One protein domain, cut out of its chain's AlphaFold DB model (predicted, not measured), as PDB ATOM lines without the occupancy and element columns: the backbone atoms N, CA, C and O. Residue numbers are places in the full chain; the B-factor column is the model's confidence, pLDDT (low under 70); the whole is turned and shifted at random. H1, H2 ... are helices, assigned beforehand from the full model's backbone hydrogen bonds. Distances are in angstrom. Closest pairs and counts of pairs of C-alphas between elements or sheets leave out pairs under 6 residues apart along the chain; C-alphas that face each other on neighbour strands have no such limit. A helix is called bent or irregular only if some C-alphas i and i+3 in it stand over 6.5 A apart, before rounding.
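What this domain is: This is residues 14 to 97 of the 538 residues of an uncharacterized protein of Colletotrichum higginsianum (UniProt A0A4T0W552). What shape do these coordinates make? One long helix, H1, is crossed by a U of three helices: H2 and H4 are its two limbs, running opposite ways and each roughly crosswise to H1, and the short H3 bridges them at the end away from H1. The short H5 packs on H1 as well, and H6 follows it near H2, while residues 36 to 42 stick out at the far end of H1. How is the printed part made up? The printed part has 84 residues, with six named helices in the order H1, H2, H3, H4, H5, H6 and no named strand, and its class is all helix. How large is it? It is compact, with a radius of gyration of the C-alphas of 12.4 A, and its C-alphas span 39 by 28 by 19 A.

Where its parts are: Where does the first helix run? H1 is residues 14 to 37, 35.0 A from first to last C-alpha, from C-alpha 14 at (139.760, 208.319, 137.422) to C-alpha 37 at (161.562, 235.743, 138.455). It is irregular, with C-alphas 19 and 22 standing 7.1 A apart, and it has a kink of 34 degrees near residue 21. Which helices come next? H2 is residues 49 to 59, 14.7 A long, and begins with C-alpha 49 at (160.195, 218.188, 130.323). H3 is residues 61 to 65, 6.6 A long, and H4 is residues 67 to 78, 16.2 A long. Which helices come last? H5 is residues 85 to 89, 5.9 A long. H6 is residues 92 to 97, 8.5 A long, and ends with C-alpha 97 at (167.678, 222.140, 136.188).

How they stand to each other: What touches H1? H1 and H2 are the hubs, touching three helices each. With residues 27 to 31 alone H1 touches H2, the closest C-alphas being those of Leu 27 and Ala 54, 5.2 A apart, and their lines are only just about perpendicular at 70.3 degrees. H1 also touches H4, about perpendicular at 90 degrees, with Thr 20 and Lys 71 closest at 6.7 A between C-alphas, and it touches H5, with Ala 22 and Phe 85 closest at 4.6 A between C-alphas. How do H2, H3 and H4 stand? H2 and H4 only just touch, with 3 pairs of C-alphas within 8 A, the closest those of Pro 49 and Ile 74 at 6.4 A, and they run opposite ways at a shallow tilt of 20 degrees. H2 and H3 touch only at the corner, their closest C-alphas being those of Asp 57 and Tyr 63, 5.6 A apart, while H3 and H4 meet only through their link. Helix packing is mostly crossed, but only just, with 1 of 3 pairs at a shallow tilt. Where is H6? H6 touches no helix, but H2 and H6 are near each other, with 7 pairs of C-alphas within 10 A. H1 and H6 are apart. What do the backbones show? In H3, H4, H5 and H6 every O i to N i+4 pair is within hydrogen-bond range; in H1 it is 16 of 20 and in H2 6 of 7.

The domain as a whole: How far does the printed part reach? The two C-alphas farthest apart are those of Asn 14 and Asp 40, at 40.0 A. Is it cut, and which link is long? The printed part has no cut, and the long link is H1 to H2, with 11 residues. Residues 36 to 42, of which 36 and 37 belong to H1, stand free. Where is confidence low? The mean pLDDT of the printed part is 84.0, and residues 14 to 18 and residue 38 are under 70.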
ATOM      1  N   ASN A  14     139.451 208.328 135.985       56.09
ATOM      2  CA  ASN A  14     139.760 208.319 137.422       56.09
ATOM      3  C   ASN A  14     141.184 207.861 137.805       56.09
ATOM      4  O   ASN A  14     141.776 208.471 138.687       56.09
ATOM      5  N   SER A  15     141.787 206.863 137.145       61.34
ATOM      6  CA  SER A  15     143.096 206.324 137.577       61.34
ATOM      7  C   SER A  15     144.325 207.097 137.076       61.34
ATOM      8  O   SER A  15     145.377 207.048 137.717       61.34
ATOM      9  N   ASN A  16     144.225 207.813 135.951       64.25
ATOM     10  CA  ASN A  16     145.322 208.641 135.426       64.25
ATOM     11  C   ASN A  16     145.183 210.121 135.827       64.25
ATOM     12  O   ASN A  16     146.190 210.833 135.886       64.25
ATOM     13  N   LEU A  17     143.980 210.588 136.187       66.56
ATOM     14  CA  LEU A  17     143.819 211.936 136.734       66.56
ATOM     15  C   LEU A  17     144.524 212.080 138.089       66.56
ATOM     16  O   LEU A  17     145.210 213.073 138.296       66.56
ATOM     17  N   GLU A  18     144.422 211.089 138.979       67.62
ATOM     18  CA  GLU A  18     145.120 211.107 140.276       67.62
ATOM     19  C   GLU A  18     146.641 211.238 140.111       67.62
ATOM     20  O   GLU A  18     147.260 212.126 140.696       67.62
ATOM     21  N   LYS A  19     147.239 210.443 139.215       72.00
ATOM     22  CA  LYS A  19     148.686 210.482 138.926       72.00
ATOM     23  C   LYS A  19     149.169 211.828 138.377       72.00
ATOM     24  O   LYS A  19     150.325 212.189 138.563       72.00
ATOM     25  N   THR A  20     148.303 212.569 137.681       84.12
ATOM     26  CA  THR A  20     148.659 213.843 137.034       84.12
ATOM     27  C   THR A  20     148.374 215.076 137.897       84.12
ATOM     28  O   THR A  20     148.864 216.155 137.572       84.12
ATOM     29  N   GLN A  21     147.651 214.955 139.017       85.19
ATOM     30  CA  GLN A  21     147.281 216.099 139.868       85.19
ATOM     31  C   GLN A  21     148.487 216.815 140.483       85.19
ATOM     32  O   GLN A  21     148.588 218.033 140.373       85.19
ATOM     33  N   ALA A  22     149.421 216.085 141.089       88.31
ATOM     34  CA  ALA A  22     150.626 216.683 141.664       88.31
ATOM     35  C   ALA A  22     151.523 217.340 140.603       88.31
ATOM     36  O   ALA A  22     152.139 218.375 140.861       88.31
ATOM     37  N   LEU A  23     151.551 216.778 139.388       91.19
ATOM     38  CA  LEU A  23     152.234 217.379 138.248       91.19
ATOM     39  C   LEU A  23     151.517 218.654 137.773       91.19
ATOM     40  O   LEU A  23     152.189 219.642 137.508       91.19
ATOM     41  N   ASP A  24     150.180 218.698 137.740       89.69
ATOM     42  CA  ASP A  24     149.417 219.931 137.464       89.69
ATOM     43  C   ASP A  24     149.734 221.032 138.488       89.69
ATOM     44  O   ASP A  24     149.996 222.179 138.120       89.69
ATOM     45  N   VAL A  25     149.771 220.668 139.770       90.06
ATOM     46  CA  VAL A  25     150.139 221.528 140.904       90.06
ATOM     47  C   VAL A  25     151.590 222.029 140.764       90.06
ATOM     48  O   VAL A  25     151.843 223.225 140.936       90.06
ATOM     49  N   LEU A  26     152.531 221.175 140.346       92.69
ATOM     50  CA  LEU A  26     153.920 221.556 140.060       92.69
ATOM     51  C   LEU A  26     154.057 222.462 138.834       92.69
ATOM     52  O   LEU A  26     154.764 223.466 138.904       92.69
ATOM     53  N   LEU A  27     153.353 222.170 137.740       91.56
ATOM     54  CA  LEU A  27     153.324 223.015 136.545       91.56
ATOM     55  C   LEU A  27     152.789 224.412 136.887       91.56
ATOM     56  O   LEU A  27     153.373 225.403 136.459       91.56
ATOM     57  N   ILE A  28     151.733 224.508 137.699       89.38
ATOM     58  CA  ILE A  28     151.183 225.778 138.196       89.38
ATOM     59  C   ILE A  28     152.237 226.585 138.974       89.38
ATOM     60  O   ILE A  28     152.434 227.769 138.687       89.38
ATOM     61  N   VAL A  29     152.934 225.962 139.929       91.44
ATOM     62  CA  VAL A  29     153.949 226.639 140.757       91.44
ATOM     63  C   VAL A  29     155.175 227.036 139.929       91.44
ATOM     64  O   VAL A  29     155.611 228.186 140.001       91.44
ATOM     65  N   ALA A  30     155.693 226.136 139.089       92.00
ATOM     66  CA  ALA A  30     156.829 226.410 138.212       92.00
ATOM     67  C   ALA A  30     156.530 227.567 137.245       92.00
ATOM     68  O   ALA A  30     157.341 228.479 137.105       92.00
ATOM     69  N   ARG A  31     155.335 227.588 136.638       88.06
ATOM     70  CA  ARG A  31     154.865 228.695 135.789       88.06
ATOM     71  C   ARG A  31     154.851 230.033 136.514       88.06
ATOM     72  O   ARG A  31     155.328 231.018 135.955       88.06
ATOM     73  N   HIS A  32     154.310 230.071 137.733       87.88
ATOM     74  CA  HIS A  32     154.261 231.289 138.545       87.88
ATOM     75  C   HIS A  32     155.672 231.824 138.804       87.88
ATOM     76  O   HIS A  32     155.954 232.973 138.479       87.88
ATOM     77  N   ILE A  33     156.581 230.952 139.259       89.12
ATOM     78  CA  ILE A  33     157.991 231.281 139.521       89.12
ATOM     79  C   ILE A  33     158.681 231.834 138.263       89.12
ATOM     80  O   ILE A  33     159.291 232.904 138.331       89.12
ATOM     81  N   LEU A  34     158.543 231.158 137.114       86.44
ATOM     82  CA  LEU A  34     159.126 231.597 135.840       86.44
ATOM     83  C   LEU A  34     158.610 232.993 135.429       86.44
ATOM     84  O   LEU A  34     159.402 233.880 135.107       86.44
ATOM     85  N   LEU A  35     157.296 233.235 135.515       84.56
ATOM     86  CA  LEU A  35     156.705 234.544 135.203       84.56
ATOM     87  C   LEU A  35     157.180 235.665 136.142       84.56
ATOM     88  O   LEU A  35     157.350 236.802 135.691       84.56
ATOM     89  N   THR A  36     157.367 235.367 137.431       82.56
ATOM     90  CA  THR A  36     157.788 236.356 138.436       82.56
ATOM     91  C   THR A  36     159.282 236.665 138.404       82.56
ATOM     92  O   THR A  36     159.653 237.810 138.640       82.56
ATOM     93  N   HIS A  37     160.135 235.675 138.117       78.62
ATOM     94  CA  HIS A  37     161.562 235.743 138.455       78.62
ATOM     95  C   HIS A  37     162.535 235.343 137.339       78.62
ATOM     96  O   HIS A  37     163.740 235.465 137.540       78.62
ATOM     97  N   THR A  38     162.072 234.895 136.163       69.19
ATOM     98  CA  THR A  38     162.978 234.490 135.065       69.19
ATOM     99  C   THR A  38     162.776 235.266 133.766       69.19
ATOM    100  O   THR A  38     163.117 234.760 132.700       69.19
ATOM    101  N   LYS A  39     162.260 236.502 133.825       73.56
ATOM    102  CA  LYS A  39     162.213 237.393 132.647       73.56
ATOM    103  C   LYS A  39     163.609 237.668 132.079       73.56
ATOM    104  O   LYS A  39     163.774 237.680 130.865       73.56
ATOM    105  N   ASP A  40     164.596 237.785 132.965       75.56
ATOM    106  CA  ASP A  40     165.991 238.105 132.634       75.56
ATOM    107  C   ASP A  40     166.947 236.910 132.820       75.56
ATOM    108  O   ASP A  40     168.147 237.016 132.566       75.56
ATOM    109  N   ILE A  41     166.430 235.751 133.251       77.06
ATOM    110  CA  ILE A  41     167.214 234.523 133.453       77.06
ATOM    111  C   ILE A  41     166.911 233.555 132.300       77.06
ATOM    112  O   ILE A  41     165.802 233.017 132.245       77.06
ATOM    113  N   PRO A  42     167.868 233.274 131.395       77.62
ATOM    114  CA  PRO A  42     167.671 232.314 130.313       77.62
ATOM    115  C   PRO A  42     167.659 230.877 130.858       77.62
ATOM    116  O   PRO A  42     168.671 230.179 130.863       77.62
ATOM    117  N   VAL A  43     166.491 230.420 131.317       79.75
ATOM    118  CA  VAL A  43     166.285 229.029 131.737       79.75
ATOM    119  C   VAL A  43     166.270 228.129 130.503       79.75
ATOM    120  O   VAL A  43     165.345 228.183 129.688       79.75
ATOM    121  N   ASN A  44     167.286 227.273 130.370       81.62
ATOM    122  CA  ASN A  44     167.256 226.184 129.400       81.62
ATOM    123  C   ASN A  44     166.256 225.125 129.885       81.62
ATOM    124  O   ASN A  44     166.557 224.345 130.783       81.62
ATOM    125  N   THR A  45     165.061 225.113 129.298       81.69
ATOM    126  CA  THR A  45     164.000 224.161 129.654       81.69
ATOM    127  C   THR A  45     164.169 222.796 128.985       81.69
ATOM    128  O   THR A  45     163.571 221.836 129.443       81.69
ATOM    129  N   THR A  46     164.994 222.683 127.938       83.81
ATOM    130  CA  THR A  46     165.191 221.452 127.142       83.81
ATOM    131  C   THR A  46     165.530 220.187 127.954       83.81
ATOM    132  O   THR A  46     164.972 219.142 127.641       83.81
ATOM    133  N   PRO A  47     166.409 220.213 128.983       87.31
ATOM    134  CA  PRO A  47     166.700 219.018 129.781       87.31
ATOM    135  C   PRO A  47     165.617 218.673 130.818       87.31
ATOM    136  O   PRO A  47     165.719 217.628 131.452       87.31
ATOM    137  N   ASN A  48     164.595 219.516 131.021       88.50
ATOM    138  CA  ASN A  48     163.516 219.245 131.969       88.50
ATOM    139  C   ASN A  48     162.138 219.339 131.288       88.50
ATOM    140  O   ASN A  48     161.619 220.447 131.106       88.50
ATOM    141  N   PRO A  49     161.479 218.201 131.006       88.56
ATOM    142  CA  PRO A  49     160.195 218.188 130.323       88.56
ATOM    143  C   PRO A  49     159.063 218.787 131.183       88.56
ATOM    144  O   PRO A  49     158.076 219.263 130.628       88.56
ATOM    145  N   ILE A  50     159.214 218.871 132.515       90.81
ATOM    146  CA  ILE A  50     158.295 219.610 133.401       90.81
ATOM    147  C   ILE A  50     158.394 221.115 133.119       90.81
ATOM    148  O   ILE A  50     157.368 221.772 132.960       90.81
ATOM    149  N   LEU A  51     159.605 221.677 133.013       90.19
ATOM    150  CA  LEU A  51     159.792 223.102 132.692       90.19
ATOM    151  C   LEU A  51     159.428 223.414 131.244       90.19
ATOM    152  O   LEU A  51     158.860 224.468 130.962       90.19
ATOM    153  N   GLU A  52     159.740 222.503 130.325       89.69
ATOM    154  CA  GLU A  52     159.358 222.625 128.925       89.69
ATOM    155  C   GLU A  52     157.832 222.642 128.775       89.69
ATOM    156  O   GLU A  52     157.298 223.539 128.124       89.69
ATOM    157  N   LEU A  53     157.113 221.734 129.444       89.50
ATOM    158  CA  LEU A  53     155.650 221.737 129.475       89.50
ATOM    159  C   LEU A  53     155.092 222.957 130.225       89.50
ATOM    160  O   LEU A  53     154.100 223.541 129.790       89.50
ATOM    161  N   ALA A  54     155.727 223.386 131.322       89.19
ATOM    162  CA  ALA A  54     155.339 224.596 132.047       89.19
ATOM    163  C   ALA A  54     155.395 225.830 131.135       89.19
ATOM    164  O   ALA A  54     154.448 226.616 131.122       89.19
ATOM    165  N   ARG A  55     156.465 225.959 130.344       86.06
ATOM    166  CA  ARG A  55     156.690 227.051 129.394       86.06
ATOM    167  C   ARG A  55     155.784 226.962 128.164       86.06
ATOM    168  O   ARG A  55     155.076 227.918 127.859       86.06
ATOM    169  N   LYS A  56     155.765 225.822 127.469       84.75
ATOM    170  CA  LYS A  56     155.047 225.669 126.194       84.75
ATOM    171  C   LYS A  56     153.526 225.751 126.325       84.75
ATOM    172  O   LYS A  56     152.864 226.127 125.362       84.75
ATOM    173  N   ASP A  57     152.967 225.481 127.503       79.38
ATOM    174  CA  ASP A  57     151.535 225.679 127.769       79.38
ATOM    175  C   ASP A  57     151.114 227.166 127.750       79.38
ATOM    176  O   ASP A  57     149.958 227.477 127.454       79.38
ATOM    177  N   PHE A  58     152.045 228.100 127.993       72.88
ATOM    178  CA  PHE A  58     151.822 229.525 127.721       72.88
ATOM    179  C   PHE A  58     151.903 229.851 126.227       72.88
ATOM    180  O   PHE A  58     151.123 230.662 125.732       72.88
ATOM    181  N   GLU A  59     152.858 229.240 125.525       79.62
ATOM    182  CA  GLU A  59     153.249 229.613 124.161       79.62
ATOM    183  C   GLU A  59     152.371 228.961 123.068       79.62
ATOM    184  O   GLU A  59     152.278 229.503 121.968       79.62
ATOM    185  N   SER A  60     151.715 227.819 123.334       81.25
ATOM    186  CA  SER A  60     151.027 227.030 122.296       81.25
ATOM    187  C   SER A  60     149.721 226.356 122.742       81.25
ATOM    188  O   SER A  60     149.694 225.513 123.639       81.25
ATOM    189  N   ASP A  61     148.629 226.633 122.020       77.50
ATOM    190  CA  ASP A  61     147.347 225.924 122.179       77.50
ATOM    191  C   ASP A  61     147.428 224.436 121.773       77.50
ATOM    192  O   ASP A  61     146.668 223.614 122.286       77.50
ATOM    193  N   GLN A  62     148.385 224.057 120.914       75.06
ATOM    194  CA  GLN A  62     148.629 222.654 120.551       75.06
ATOM    195  C   GLN A  62     149.138 221.840 121.752       75.06
ATOM    196  O   GLN A  62     148.784 220.671 121.905       75.06
ATOM    197  N   TYR A  63     149.925 222.461 122.638       76.62
ATOM    198  CA  TYR A  63     150.416 221.806 123.854       76.62
ATOM    199  C   TYR A  63     149.300 221.567 124.870       76.62
ATOM    200  O   TYR A  63     149.305 220.530 125.526       76.62
ATOM    201  N   LYS A  64     148.288 222.443 124.927       75.06
ATOM    202  CA  LYS A  64     147.091 222.241 125.763       75.06
ATOM    203  C   LYS A  64     146.298 221.019 125.302       75.06
ATOM    204  O   LYS A  64     145.949 220.176 126.128       75.06
ATOM    205  N   ALA A  65     146.081 220.890 123.989       77.69
ATOM    206  CA  ALA A  65     145.381 219.752 123.386       77.69
ATOM    207  C   ALA A  65     146.090 218.408 123.646       77.69
ATOM    208  O   ALA A  65     145.432 217.417 123.944       77.69
ATOM    209  N   ASN A  66     147.427 218.394 123.616       83.31
ATOM    210  CA  ASN A  66     148.238 217.193 123.850       83.31
ATOM    211  C   ASN A  66     148.714 217.040 125.311       83.31
ATOM    212  O   ASN A  66     149.532 216.168 125.609       83.31
ATOM    213  N   SER A  67     148.230 217.880 126.232       82.06
ATOM    214  CA  SER A  67     148.804 218.006 127.581       82.06
ATOM    215  C   SER A  67     148.701 216.737 128.428       82.06
ATOM    216  O   SER A  67     149.544 216.541 129.296       82.06
ATOM    217  N   ILE A  68     147.717 215.865 128.181       84.44
ATOM    218  CA  ILE A  68     147.561 214.590 128.901       84.44
ATOM    219  C   ILE A  68     148.700 213.630 128.529       84.44
ATOM    220  O   ILE A  68     149.475 213.256 129.401       84.44
ATOM    221  N   ALA A  69     148.880 213.336 127.237       86.19
ATOM    222  CA  ALA A  69     149.937 212.438 126.761       86.19
ATOM    223  C   ALA A  69     151.350 212.945 127.116       86.19
ATOM    224  O   ALA A  69     152.244 212.159 127.424       86.19
ATOM    225  N   LEU A  70     151.556 214.269 127.126       86.69
ATOM    226  CA  LEU A  70     152.820 214.872 127.567       86.69
ATOM    227  C   LEU A  70     153.059 214.699 129.076       86.69
ATOM    228  O   LEU A  70     154.191 214.449 129.481       86.69
ATOM    229  N   LYS A  71     152.018 214.799 129.913       89.81
ATOM    230  CA  LYS A  71     152.120 214.528 131.358       89.81
ATOM    231  C   LYS A  71     152.387 213.054 131.640       89.81
ATOM    232  O   LYS A  71     153.199 212.763 132.508       89.81
ATOM    233  N   GLU A  72     151.752 212.146 130.904       87.56
ATOM    234  CA  GLU A  72     152.015 210.704 131.005       87.56
ATOM    235  C   GLU A  72     153.474 210.389 130.635       87.56
ATOM    236  O   GLU A  72     154.173 209.768 131.427       87.56
ATOM    237  N   GLY A  73     153.994 210.950 129.535       87.75
ATOM    238  CA  GLY A  73     155.414 210.816 129.181       87.75
ATOM    239  C   GLY A  73     156.387 211.417 130.210       87.75
ATOM    240  O   GLY A  73     157.470 210.875 130.415       87.75
ATOM    241  N   ILE A  74     156.013 212.505 130.895       87.94
ATOM    242  CA  ILE A  74     156.788 213.060 132.022       87.94
ATOM    243  C   ILE A  74     156.775 212.111 133.221       87.94
ATOM    244  O   ILE A  74     157.813 211.916 133.848       87.94
ATOM    245  N   ILE A  75     155.621 211.529 133.546       85.75
ATOM    246  CA  ILE A  75     155.470 210.556 134.634       85.75
ATOM    247  C   ILE A  75     156.350 209.328 134.350       85.75
ATOM    248  O   ILE A  75     157.176 208.952 135.181       85.75
ATOM    249  N   ASP A  76     156.291 208.776 133.141       85.31
ATOM    250  CA  ASP A  76     157.137 207.641 132.762       85.31
ATOM    251  C   ASP A  76     158.641 207.992 132.792       85.31
ATOM    252  O   ASP A  76     159.457 207.176 133.222       85.31
ATOM    253  N   ALA A  77     159.020 209.216 132.400       83.62
ATOM    254  CA  ALA A  77     160.413 209.673 132.392       83.62
ATOM    255  C   ALA A  77     160.984 209.994 133.788       83.62
ATOM    256  O   ALA A  77     162.169 209.769 134.026       83.62
ATOM    257  N   VAL A  78     160.173 210.529 134.708       84.12
ATOM    258  CA  VAL A  78     160.604 210.843 136.084       84.12
ATOM    259  C   VAL A  78     160.772 209.566 136.914       84.12
ATOM    260  O   VAL A  78     161.614 209.532 137.810       84.12
ATOM    261  N   GLY A  79     159.994 208.514 136.632       81.00
ATOM    262  CA  GLY A  79     160.181 207.181 137.218       81.00
ATOM    263  C   GLY A  79     160.044 207.105 138.747       81.00
ATOM    264  O   GLY A  79     160.487 206.130 139.357       81.00
ATOM    265  N   SER A  80     159.457 208.124 139.385       76.94
ATOM    266  CA  SER A  80     159.318 208.179 140.842       76.94
ATOM    267  C   SER A  80     158.305 207.139 141.344       76.94
ATOM    268  O   SER A  80     157.217 207.017 140.780       76.94
ATOM    269  N   PRO A  81     158.589 206.407 142.437       77.38
ATOM    270  CA  PRO A  81     157.586 205.563 143.085       77.38
ATOM    271  C   PRO A  81     156.536 206.381 143.859       77.38
ATOM    272  O   PRO A  81     155.472 205.851 144.172       77.38
ATOM    273  N   ASP A  82     156.827 207.647 144.175       83.31
ATOM    274  CA  ASP A  82     155.900 208.578 144.820       83.31
ATOM    275  C   ASP A  82     155.596 209.769 143.905       83.31
ATOM    276  O   ASP A  82     156.493 210.519 143.509       83.31
ATOM    277  N   TRP A  83     154.311 209.944 143.605       84.94
ATOM    278  CA  TRP A  83     153.780 211.006 142.754       84.94
ATOM    279  C   TRP A  83     153.273 212.210 143.554       84.94
ATOM    280  O   TRP A  83     152.601 213.052 142.979       84.94
ATOM    281  N   SER A  84     153.572 212.328 144.854       87.88
ATOM    282  CA  SER A  84     153.256 213.538 145.626       87.88
ATOM    283  C   SER A  84     153.939 214.790 145.057       87.88
ATOM    284  O   SER A  84     155.039 214.720 144.494       87.88
ATOM    285  N   PHE A  85     153.336 215.973 145.247       91.25
ATOM    286  CA  PHE A  85     153.948 217.229 144.797       91.25
ATOM    287  C   PHE A  85     155.340 217.435 145.405       91.25
ATOM    288  O   PHE A  85     156.236 217.935 144.728       91.25
ATOM    289  N   ALA A  86     155.539 217.037 146.665       91.75
ATOM    290  CA  ALA A  86     156.826 217.165 147.338       91.75
ATOM    291  C   ALA A  86     157.915 216.318 146.660       91.75
ATOM    292  O   ALA A  86     159.005 216.829 146.410       91.75
ATOM    293  N   SER A  87     157.609 215.064 146.314       90.69
ATOM    294  CA  SER A  87     158.556 214.164 145.644       90.69
ATOM    295  C   SER A  87     158.848 214.582 144.201       90.69
ATOM    296  O   SER A  87     159.985 214.464 143.755       90.69
ATOM    297  N   LEU A  88     157.872 215.155 143.486       92.19
ATOM    298  CA  LEU A  88     158.113 215.751 142.165       92.19
ATOM    299  C   LEU A  88     158.923 217.052 142.245       92.19
ATOM    300  O   LEU A  88     159.864 217.236 141.474       92.19
ATOM    301  N   CYS A  89     158.591 217.944 143.181       93.50
ATOM    302  CA  CYS A  89     159.293 219.212 143.390       93.50
ATOM    303  C   CYS A  89     160.759 218.995 143.790       93.50
ATOM    304  O   CYS A  89     161.627 219.730 143.330       93.50
ATOM    305  N   GLU A  90     161.041 217.976 144.602       94.19
ATOM    306  CA  GLU A  90     162.385 217.625 145.082       94.19
ATOM    307  C   GLU A  90     162.988 216.412 144.351       94.19
ATOM    308  O   GLU A  90     163.830 215.698 144.897       94.19
ATOM    309  N   SER A  91     162.558 216.178 143.110       93.06
ATOM    310  CA  SER A  91     163.156 215.181 142.218       93.06
ATOM    311  C   SER A  91     164.510 215.649 141.669       93.06
ATOM    312  O   SER A  91     164.748 216.851 141.511       93.06
ATOM    313  N   SER A  92     165.387 214.702 141.311       92.25
ATOM    314  CA  SER A  92     166.721 215.019 140.776       92.25
ATOM    315  C   SER A  92     166.649 215.902 139.531       92.25
ATOM    316  O   SER A  92     167.369 216.888 139.448       92.25
ATOM    317  N   ILE A  93     165.696 215.652 138.626       92.00
ATOM    318  CA  ILE A  93     165.502 216.471 137.423       92.00
ATOM    319  C   ILE A  93     165.162 217.933 137.750       92.00
ATOM    320  O   ILE A  93     165.577 218.838 137.027       92.00
ATOM    321  N   MET A  94     164.459 218.202 138.856       93.25
ATOM    322  CA  MET A  94     164.203 219.566 139.330       93.25
ATOM    323  C   MET A  94     165.441 220.184 139.997       93.25
ATOM    324  O   MET A  94     165.696 221.375 139.796       93.25
ATOM    325  N   HIS A  95     166.233 219.397 140.736       93.69
ATOM    326  CA  HIS A  95     167.514 219.833 141.318       93.69
ATOM    327  C   HIS A  95     168.581 220.141 140.262       93.69
ATOM    328  O   HIS A  95     169.248 221.163 140.374       93.69
ATOM    329  N   GLU A  96     168.698 219.322 139.221       91.38
ATOM    330  CA  GLU A  96     169.670 219.458 138.127       91.38
ATOM    331  C   GLU A  96     169.364 220.641 137.192       91.38
ATOM    332  O   GLU A  96     170.242 221.094 136.459       91.38
ATOM    333  N   THR A  97     168.124 221.154 137.190       90.56
ATOM    334  CA  THR A  97     167.678 222.140 136.188       90.56
ATOM    335  C   THR A  97     167.116 223.431 136.773       90.56
ATOM    336  O   THR A  97     167.744 224.468 136.592       90.56
TER     337      THR A  97